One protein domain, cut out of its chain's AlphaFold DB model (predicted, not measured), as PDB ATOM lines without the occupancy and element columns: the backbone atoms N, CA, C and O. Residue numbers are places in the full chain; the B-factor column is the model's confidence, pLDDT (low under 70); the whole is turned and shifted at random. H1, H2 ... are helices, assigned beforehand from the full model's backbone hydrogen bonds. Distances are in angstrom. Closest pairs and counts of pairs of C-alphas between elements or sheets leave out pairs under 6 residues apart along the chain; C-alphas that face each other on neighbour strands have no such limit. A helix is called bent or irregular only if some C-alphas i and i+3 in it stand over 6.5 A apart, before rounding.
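AT A GLANCE: This is residues 24 to 85 of the 86 residues of the protein "DUF883 family protein" of Phycisphaerae bacterium (UniProt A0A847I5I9). A long, kinked and bent helix, H1, and a straight helix, H2, form an open frame round an empty middle: H1a makes two sides, H1b a third, and H2 folds back as the fourth. The 62 printed residues hold two named helices, H1 then H2, and no named strand; the class is all helix. The whole is loose, with a radius of gyration of the C-alphas of 14.9 A and spans of 38 by 25 by 19 A.

IN THESE COORDINATES: H1, residues 24 to 63, was assigned as one helix by its hydrogen bonds but is bent: C-alphas 52 and 55 are 7.5 A apart. Arm H1a, residues 24 to 52, measures 35.8 A from C-alpha 24 at (-20.265, -16.800, 44.087), with a kink of 59 degrees near residue 35. Arm H1b is residues 55 to 63, 12.6 A. H2, residues 65 to 84, measures 28.1 A and ends at (-10.305, -11.376, 51.106).

HOW THE PARTS SIT: H1a and H1b stand at a steep tilt of 65 degrees. H1b and H2 are close but not clearly touching, about perpendicular at 74 degrees; their closest C-alphas, of Ile 61 and Ser 68, are 5.8 A apart. H1a and H2 are apart. Each O i to N i+4 pair is within hydrogen-bond range in H1b and H2, but 18 of 25 in H1a.

THE WHOLE: The C-alphas farthest apart, of Glu 30 and Glu 63, are 38.2 A apart. The printed part has no cut, and the link from H1 to H2 is tight. Mean pLDDT of the printed part is 71.5, with residues 24 to 58 and 60 under 70.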
ATOM      1  N   THR A  24     -20.550 -18.158  43.583       61.00
ATOM      2  CA  THR A  24     -20.265 -16.800  44.087       61.00
ATOM      3  C   THR A  24     -21.120 -15.724  43.392       61.00
ATOM      4  O   THR A  24     -21.457 -14.693  43.984       61.00
ATOM      5  N   GLY A  25     -21.551 -15.975  42.150       57.19
ATOM      6  CA  GLY A  25     -22.325 -15.044  41.324       57.19
ATOM      7  C   GLY A  25     -23.678 -14.620  41.907       57.19
ATOM      8  O   GLY A  25     -24.163 -13.534  41.587       57.19
ATOM      9  N   ARG A  26     -24.281 -15.421  42.799       58.50
ATOM     10  CA  ARG A  26     -25.540 -15.058  43.478       58.50
ATOM     11  C   ARG A  26     -25.347 -13.970  44.540       58.50
ATOM     12  O   ARG A  26     -26.107 -13.008  44.549       58.50
ATOM     13  N   ILE A  27     -24.293 -14.064  45.351       60.38
ATOM     14  CA  ILE A  27     -23.969 -13.091  46.415       60.38
ATOM     15  C   ILE A  27     -23.430 -11.785  45.813       60.38
ATOM     16  O   ILE A  27     -23.724 -10.686  46.289       60.38
ATOM     17  N   LEU A  28     -22.681 -11.898  44.711       60.94
ATOM     18  CA  LEU A  28     -22.225 -10.755  43.924       60.94
ATOM     19  C   LEU A  28     -23.390  -9.937  43.366       60.94
ATOM     20  O   LEU A  28     -23.292  -8.718  43.344       60.94
ATOM     21  N   ARG A  29     -24.492 -10.567  42.940       61.28
ATOM     22  CA  ARG A  29     -25.623  -9.859  42.318       61.28
ATOM     23  C   ARG A  29     -26.351  -8.925  43.282       61.28
ATOM     24  O   ARG A  29     -26.687  -7.811  42.892       61.28
ATOM     25  N   GLU A  30     -26.555  -9.355  44.527       62.12
ATOM     26  CA  GLU A  30     -27.200  -8.535  45.562       62.12
ATOM     27  C   GLU A  30     -26.299  -7.388  46.032       62.12
ATOM     28  O   GLU A  30     -26.766  -6.262  46.196       62.12
ATOM     29  N   ARG A  31     -24.985  -7.621  46.171       59.69
ATOM     30  CA  ARG A  31     -24.031  -6.560  46.546       59.69
ATOM     31  C   ARG A  31     -23.702  -5.612  45.396       59.69
ATOM     32  O   ARG A  31     -23.449  -4.435  45.633       59.69
ATOM     33  N   ALA A  32     -23.738  -6.097  44.157       56.22
ATOM     34  CA  ALA A  32     -23.487  -5.286  42.973       56.22
ATOM     35  C   ALA A  32     -24.531  -4.185  42.798       56.22
ATOM     36  O   ALA A  32     -24.169  -3.138  42.283       56.22
ATOM     37  N   ALA A  33     -25.783  -4.388  43.229       60.59
ATOM     38  CA  ALA A  33     -26.818  -3.358  43.155       60.59
ATOM     39  C   ALA A  33     -26.479  -2.136  44.028       60.59
ATOM     40  O   ALA A  33     -26.565  -1.016  43.547       60.59
ATOM     41  N   VAL A  34     -26.003  -2.360  45.258       61.12
ATOM     42  CA  VAL A  34     -25.617  -1.288  46.199       61.12
ATOM     43  C   VAL A  34     -24.326  -0.597  45.761       61.12
ATOM     44  O   VAL A  34     -24.203   0.617  45.838       61.12
ATOM     45  N   ILE A  35     -23.364  -1.367  45.248       57.44
ATOM     46  CA  ILE A  35     -22.092  -0.823  44.753       57.44
ATOM     47  C   ILE A  35     -22.303  -0.044  43.446       57.44
ATOM     48  O   ILE A  35     -21.535   0.866  43.149       57.44
ATOM     49  N   LYS A  36     -23.330  -0.380  42.653       61.22
ATOM     50  CA  LYS A  36     -23.570   0.249  41.351       61.22
ATOM     51  C   LYS A  36     -23.850   1.737  41.461       61.22
ATOM     52  O   LYS A  36     -23.377   2.455  40.593       61.22
ATOM     53  N   ASP A  37     -24.589   2.173  42.474       65.56
ATOM     54  CA  ASP A  37     -24.985   3.577  42.602       65.56
ATOM     55  C   ASP A  37     -23.785   4.452  43.011       65.56
ATOM     56  O   ASP A  37     -23.462   5.405  42.302       65.56
ATOM     57  N   ASP A  38     -23.019   4.042  44.031       65.69
ATOM     58  CA  ASP A  38     -21.794   4.746  44.459       65.69
ATOM     59  C   ASP A  38     -20.697   4.720  43.381       65.69
ATOM     60  O   ASP A  38     -19.973   5.695  43.157       65.69
ATOM     61  N   VAL A  39     -20.560   3.591  42.674       63.44
ATOM     62  CA  VAL A  39     -19.582   3.456  41.590       63.44
ATOM     63  C   VAL A  39     -20.038   4.186  40.335       63.44
ATOM     64  O   VAL A  39     -19.178   4.677  39.618       63.44
ATOM     65  N   ALA A  40     -21.334   4.305  40.042       64.12
ATOM     66  CA  ALA A  40     -21.813   5.028  38.862       64.12
ATOM     67  C   ALA A  40     -21.546   6.535  38.963       64.12
ATOM     68  O   ALA A  40     -21.158   7.151  37.967       64.12
ATOM     69  N   GLU A  41     -21.695   7.119  40.152       65.38
ATOM     70  CA  GLU A  41     -21.379   8.530  40.390       65.38
ATOM     71  C   GLU A  41     -19.865   8.786  40.289       65.38
ATOM     72  O   GLU A  41     -19.412   9.687  39.568       65.38
ATOM     73  N   LEU A  42     -19.059   7.914  40.909       63.75
ATOM     74  CA  LEU A  42     -17.600   7.987  40.840       63.75
ATOM     75  C   LEU A  42     -17.073   7.714  39.419       63.75
ATOM     76  O   LEU A  42     -16.146   8.378  38.958       63.75
ATOM     77  N   ALA A  43     -17.675   6.763  38.704       62.44
ATOM     78  CA  ALA A  43     -17.327   6.404  37.331       62.44
ATOM     79  C   ALA A  43     -17.767   7.462  36.323       62.44
ATOM     80  O   ALA A  43     -17.102   7.609  35.303       62.44
ATOM     81  N   SER A  44     -18.835   8.215  36.593       64.88
ATOM     82  CA  SER A  44     -19.210   9.361  35.756       64.88
ATOM     83  C   SER A  44     -18.152  10.460  35.873       64.88
ATOM     84  O   SER A  44     -17.595  10.887  34.864       64.88
ATOM     85  N   SER A  45     -17.756  10.808  37.104       67.44
ATOM     86  CA  SER A  45     -16.712  11.817  37.355       67.44
ATOM     87  C   SER A  45     -15.324  11.387  36.854       67.44
ATOM     88  O   SER A  45     -14.584  12.178  36.268       67.44
ATOM     89  N   ALA A  46     -14.963  10.114  37.037       62.66
ATOM     90  CA  ALA A  46     -13.727   9.553  36.493       62.66
ATOM     91  C   ALA A  46     -13.793   9.374  34.966       62.66
ATOM     92  O   ALA A  46     -12.771   9.482  34.288       62.66
ATOM     93  N   GLY A  47     -14.981   9.113  34.421       65.44
ATOM     94  CA  GLY A  47     -15.241   8.859  33.007       65.44
ATOM     95  C   GLY A  47     -15.015  10.082  32.128       65.44
ATOM     96  O   GLY A  47     -14.449   9.948  31.044       65.44
ATOM     97  N   ASP A  48     -15.362  11.275  32.608       69.00
ATOM     98  CA  ASP A  48     -15.100  12.522  31.882       69.00
ATOM     99  C   ASP A  48     -13.598  12.853  31.812       69.00
ATOM    100  O   ASP A  48     -13.093  13.267  30.763       69.00
ATOM    101  N   ILE A  49     -12.843  12.569  32.880       66.31
ATOM    102  CA  ILE A  49     -11.376  12.709  32.902       66.31
ATOM    103  C   ILE A  49     -10.717  11.630  32.032       66.31
ATOM    104  O   ILE A  49      -9.772  11.905  31.286       66.31
ATOM    105  N   ALA A  50     -11.228  10.399  32.095       63.03
ATOM    106  CA  ALA A  50     -10.747   9.285  31.293       63.03
ATOM    107  C   ALA A  50     -10.988   9.529  29.802       63.03
ATOM    108  O   ALA A  50     -10.076   9.303  29.014       63.03
ATOM    109  N   ARG A  51     -12.145  10.068  29.400       64.38
ATOM    110  CA  ARG A  51     -12.447  10.391  27.995       64.38
ATOM    111  C   ARG A  51     -11.422  11.331  27.371       64.38
ATOM    112  O   ARG A  51     -11.019  11.095  26.241       64.38
ATOM    113  N   GLN A  52     -10.934  12.329  28.108       64.88
ATOM    114  CA  GLN A  52      -9.889  13.237  27.608       64.88
ATOM    115  C   GLN A  52      -8.485  12.605  27.559       64.88
ATOM    116  O   GLN A  52      -7.576  13.154  26.940       64.88
ATOM    117  N   ARG A  53      -8.280  11.461  28.221       61.41
ATOM    118  CA  ARG A  53      -6.986  10.766  28.337       61.41
ATOM    119  C   ARG A  53      -7.008   9.350  27.738       61.41
ATOM    120  O   ARG A  53      -6.005   8.649  27.829       61.41
ATOM    121  N   MET A  54      -8.112   8.920  27.125       62.25
ATOM    122  CA  MET A  54      -8.309   7.543  26.649       62.25
ATOM    123  C   MET A  54      -7.528   7.243  25.369       62.25
ATOM    124  O   MET A  54      -7.005   6.139  25.233       62.25
ATOM    125  N   ASP A  55      -7.381   8.215  24.470       65.81
ATOM    126  CA  ASP A  55      -6.635   8.041  23.217       65.81
ATOM    127  C   ASP A  55      -5.187   7.546  23.413       65.81
ATOM    128  O   ASP A  55      -4.808   6.542  22.794       65.81
ATOM    129  N   PRO A  56      -4.361   8.143  24.301       66.56
ATOM    130  CA  PRO A  56      -3.011   7.635  24.543       66.56
ATOM    131  C   PRO A  56      -3.006   6.275  25.251       66.56
ATOM    132  O   PRO A  56      -2.111   5.467  25.008       66.56
ATOM    133  N   VAL A  57      -4.008   5.982  26.084       65.94
ATOM    134  CA  VAL A  57      -4.110   4.698  26.795       65.94
ATOM    135  C   VAL A  57      -4.435   3.561  25.827       65.94
ATOM    136  O   VAL A  57      -3.791   2.516  25.876       65.94
ATOM    137  N   ILE A  58      -5.371   3.765  24.898       65.94
ATOM    138  CA  ILE A  58      -5.719   2.769  23.872       65.94
ATOM    139  C   ILE A  58      -4.511   2.477  22.976       65.94
ATOM    140  O   ILE A  58      -4.240   1.317  22.653       65.94
ATOM    141  N   LYS A  59      -3.751   3.515  22.610       70.25
ATOM    142  CA  LYS A  59      -2.517   3.357  21.836       70.25
ATOM    143  C   LYS A  59      -1.458   2.564  22.613       70.25
ATOM    144  O   LYS A  59      -0.894   1.619  22.068       70.25
ATOM    145  N   TYR A  60      -1.271   2.863  23.898       66.06
ATOM    146  CA  TYR A  60      -0.328   2.150  24.766       66.06
ATOM    147  C   TYR A  60      -0.694   0.668  24.961       66.06
ATOM    148  O   TYR A  60       0.185  -0.195  24.934       66.06
ATOM    149  N   ILE A  61      -1.989   0.352  25.100       70.94
ATOM    150  CA  ILE A  61      -2.478  -1.033  25.198       70.94
ATOM    151  C   ILE A  61      -2.194  -1.809  23.905       70.94
ATOM    152  O   ILE A  61      -1.778  -2.965  23.967       70.94
ATOM    153  N   ARG A  62      -2.376  -1.182  22.732       72.12
ATOM    154  CA  ARG A  62      -2.048  -1.812  21.440       72.12
ATOM    155  C   ARG A  62      -0.556  -2.066  21.269       72.12
ATOM    156  O   ARG A  62      -0.186  -3.086  20.701       72.12
ATOM    157  N   GLU A  63       0.285  -1.154  21.743       82.50
ATOM    158  CA  GLU A  63       1.739  -1.282  21.629       82.50
ATOM    159  C   GLU A  63       2.312  -2.324  22.603       82.50
ATOM    160  O   GLU A  63       3.333  -2.939  22.305       82.50
ATOM    161  N   ASN A  64       1.672  -2.554  23.758       76.38
ATOM    162  CA  ASN A  64       2.178  -3.461  24.793       76.38
ATOM    163  C   ASN A  64       1.066  -4.303  25.455       76.38
ATOM    164  O   ASN A  64       0.813  -4.149  26.658       76.38
ATOM    165  N   PRO A  65       0.449  -5.258  24.733       77.19
ATOM    166  CA  PRO A  65      -0.685  -6.037  25.239       77.19
ATOM    167  C   PRO A  65      -0.342  -6.814  26.516       77.19
ATOM    168  O   PRO A  65      -1.116  -6.820  27.473       77.19
ATOM    169  N   PHE A  66       0.859  -7.396  26.586       83.25
ATOM    170  CA  PHE A  66       1.311  -8.130  27.769       83.25
ATOM    171  C   PHE A  66       1.438  -7.241  29.010       83.25
ATOM    172  O   PHE A  66       1.059  -7.668  30.096       83.25
ATOM    173  N   ARG A  67       1.919  -5.996  28.876       78.19
ATOM    174  CA  ARG A  67       2.031  -5.078  30.024       78.19
ATOM    175  C   ARG A  67       0.658  -4.675  30.539       78.19
ATOM    176  O   ARG A  67       0.462  -4.622  31.746       78.19
ATOM    177  N   SER A  68      -0.293  -4.430  29.643       76.94
ATOM    178  CA  SER A  68      -1.669  -4.104  30.023       76.94
ATOM    179  C   SER A  68      -2.346  -5.252  30.765       76.94
ATOM    180  O   SER A  68      -2.975  -5.008  31.791       76.94
ATOM    181  N   VAL A  69      -2.158  -6.492  30.303       86.31
ATOM    182  CA  VAL A  69      -2.642  -7.696  31.000       86.31
ATOM    183  C   VAL A  69      -1.985  -7.848  32.373       86.31
ATOM    184  O   VAL A  69      -2.644  -8.201  33.343       86.31
ATOM    185  N   LEU A  70      -0.693  -7.550  32.490       87.56
ATOM    186  CA  LEU A  70       0.031  -7.675  33.756       87.56
ATOM    187  C   LEU A  70      -0.396  -6.600  34.767       87.56
ATOM    188  O   LEU A  70      -0.550  -6.894  35.950       87.56
ATOM    189  N   ILE A  71      -0.662  -5.375  34.301       85.75
ATOM    190  CA  ILE A  71      -1.227  -4.301  35.128       85.75
ATOM    191  C   ILE A  71      -2.635  -4.679  35.593       85.75
ATOM    192  O   ILE A  71      -2.920  -4.562  36.782       85.75
ATOM    193  N   SER A  72      -3.510  -5.159  34.703       84.81
ATOM    194  CA  SER A  72      -4.868  -5.557  35.095       84.81
ATOM    195  C   SER A  72      -4.867  -6.759  36.040       84.81
ATOM    196  O   SER A  72      -5.615  -6.753  37.016       84.81
ATOM    197  N   ALA A  73      -3.981  -7.736  35.827       89.06
ATOM    198  CA  ALA A  73      -3.765  -8.845  36.752       89.06
ATOM    199  C   ALA A  73      -3.262  -8.356  38.119       89.06
ATOM    200  O   ALA A  73      -3.776  -8.787  39.148       89.06
ATOM    201  N   GLY A  74      -2.314  -7.414  38.146       91.94
ATOM    202  CA  GLY A  74      -1.817  -6.796  39.376       91.94
ATOM    203  C   GLY A  74      -2.912  -6.049  40.139       91.94
ATOM    204  O   GLY A  74      -3.075  -6.256  41.340       91.94
ATOM    205  N   VAL A  75      -3.717  -5.242  39.444       91.88
ATOM    206  CA  VAL A  75      -4.859  -4.528  40.040       91.88
ATOM    207  C   VAL A  75      -5.904  -5.516  40.558       91.88
ATOM    208  O   VAL A  75      -6.349  -5.384  41.696       91.88
ATOM    209  N   GLY A  76      -6.259  -6.534  39.773       86.62
ATOM    210  CA  GLY A  76      -7.201  -7.577  40.180       86.62
ATOM    211  C   GLY A  76      -6.723  -8.362  41.400       86.62
ATOM    212  O   GLY A  76      -7.511  -8.637  42.299       86.62
ATOM    213  N   LEU A  77      -5.424  -8.654  41.486       91.12
ATOM    214  CA  LEU A  77      -4.826  -9.334  42.631       91.12
ATOM    215  C   LEU A  77      -4.833  -8.454  43.887       91.12
ATOM    216  O   LEU A  77      -5.188  -8.933  44.962       91.12
ATOM    217  N   VAL A  78      -4.505  -7.164  43.771       91.62
ATOM    218  CA  VAL A  78      -4.595  -6.216  44.895       91.62
ATOM    219  C   VAL A  78      -6.043  -6.070  45.368       91.62
ATOM    220  O   VAL A  78      -6.309  -6.160  46.564       91.62
ATOM    221  N   LEU A  79      -7.000  -5.911  44.451       86.25
ATOM    222  CA  LEU A  79      -8.421  -5.811  44.799       86.25
ATOM    223  C   LEU A  79      -8.950  -7.107  45.426       86.25
ATOM    224  O   LEU A  79      -9.631  -7.061  46.450       86.25
ATOM    225  N   GLY A  80      -8.594  -8.261  44.861       85.50
ATOM    226  CA  GLY A  80      -8.995  -9.571  45.372       85.50
ATOM    227  C   GLY A  80      -8.411  -9.865  46.752       85.50
ATOM    228  O   GLY A  80      -9.116 -10.340  47.640       85.50
ATOM    229  N   THR A  81      -7.141  -9.520  46.980       90.94
ATOM    230  CA  THR A  81      -6.508  -9.669  48.302       90.94
ATOM    231  C   THR A  81      -7.101  -8.719  49.340       90.94
ATOM    232  O   THR A  81      -7.247  -9.106  50.499       90.94
ATOM    233  N   LEU A  82      -7.501  -7.509  48.943       86.94
ATOM    234  CA  LEU A  82      -8.137  -6.543  49.839       86.94
ATOM    235  C   LEU A  82      -9.567  -6.959  50.211       86.94
ATOM    236  O   LEU A  82      -9.943  -6.847  51.376       86.94
ATOM    237  N   MET A  83     -10.328  -7.512  49.262       82.19
ATOM    238  CA  MET A  83     -11.643  -8.111  49.528       82.19
ATOM    239  C   MET A  83     -11.555  -9.351  50.419       82.19
ATOM    240  O   MET A  83     -12.399  -9.516  51.285       82.19
ATOM    241  N   ARG A  84     -10.520 -10.186  50.262       84.88
ATOM    242  CA  ARG A  84     -10.305 -11.376  51.106       84.88
ATOM    243  C   ARG A  84      -9.951 -11.038  52.558       84.88
ATOM    244  O   ARG A  84     -10.020 -11.902  53.425       84.88
ATOM    245  N   ARG A  85      -9.509  -9.803  52.820       73.81
ATOM    246  CA  ARG A  85      -9.089  -9.346  54.151       73.81
ATOM    247  C   ARG A  85     -10.252  -8.832  55.015       73.81
ATOM    248  O   ARG A  85     -10.027  -8.553  56.191       73.81
TER     249      ARG A  85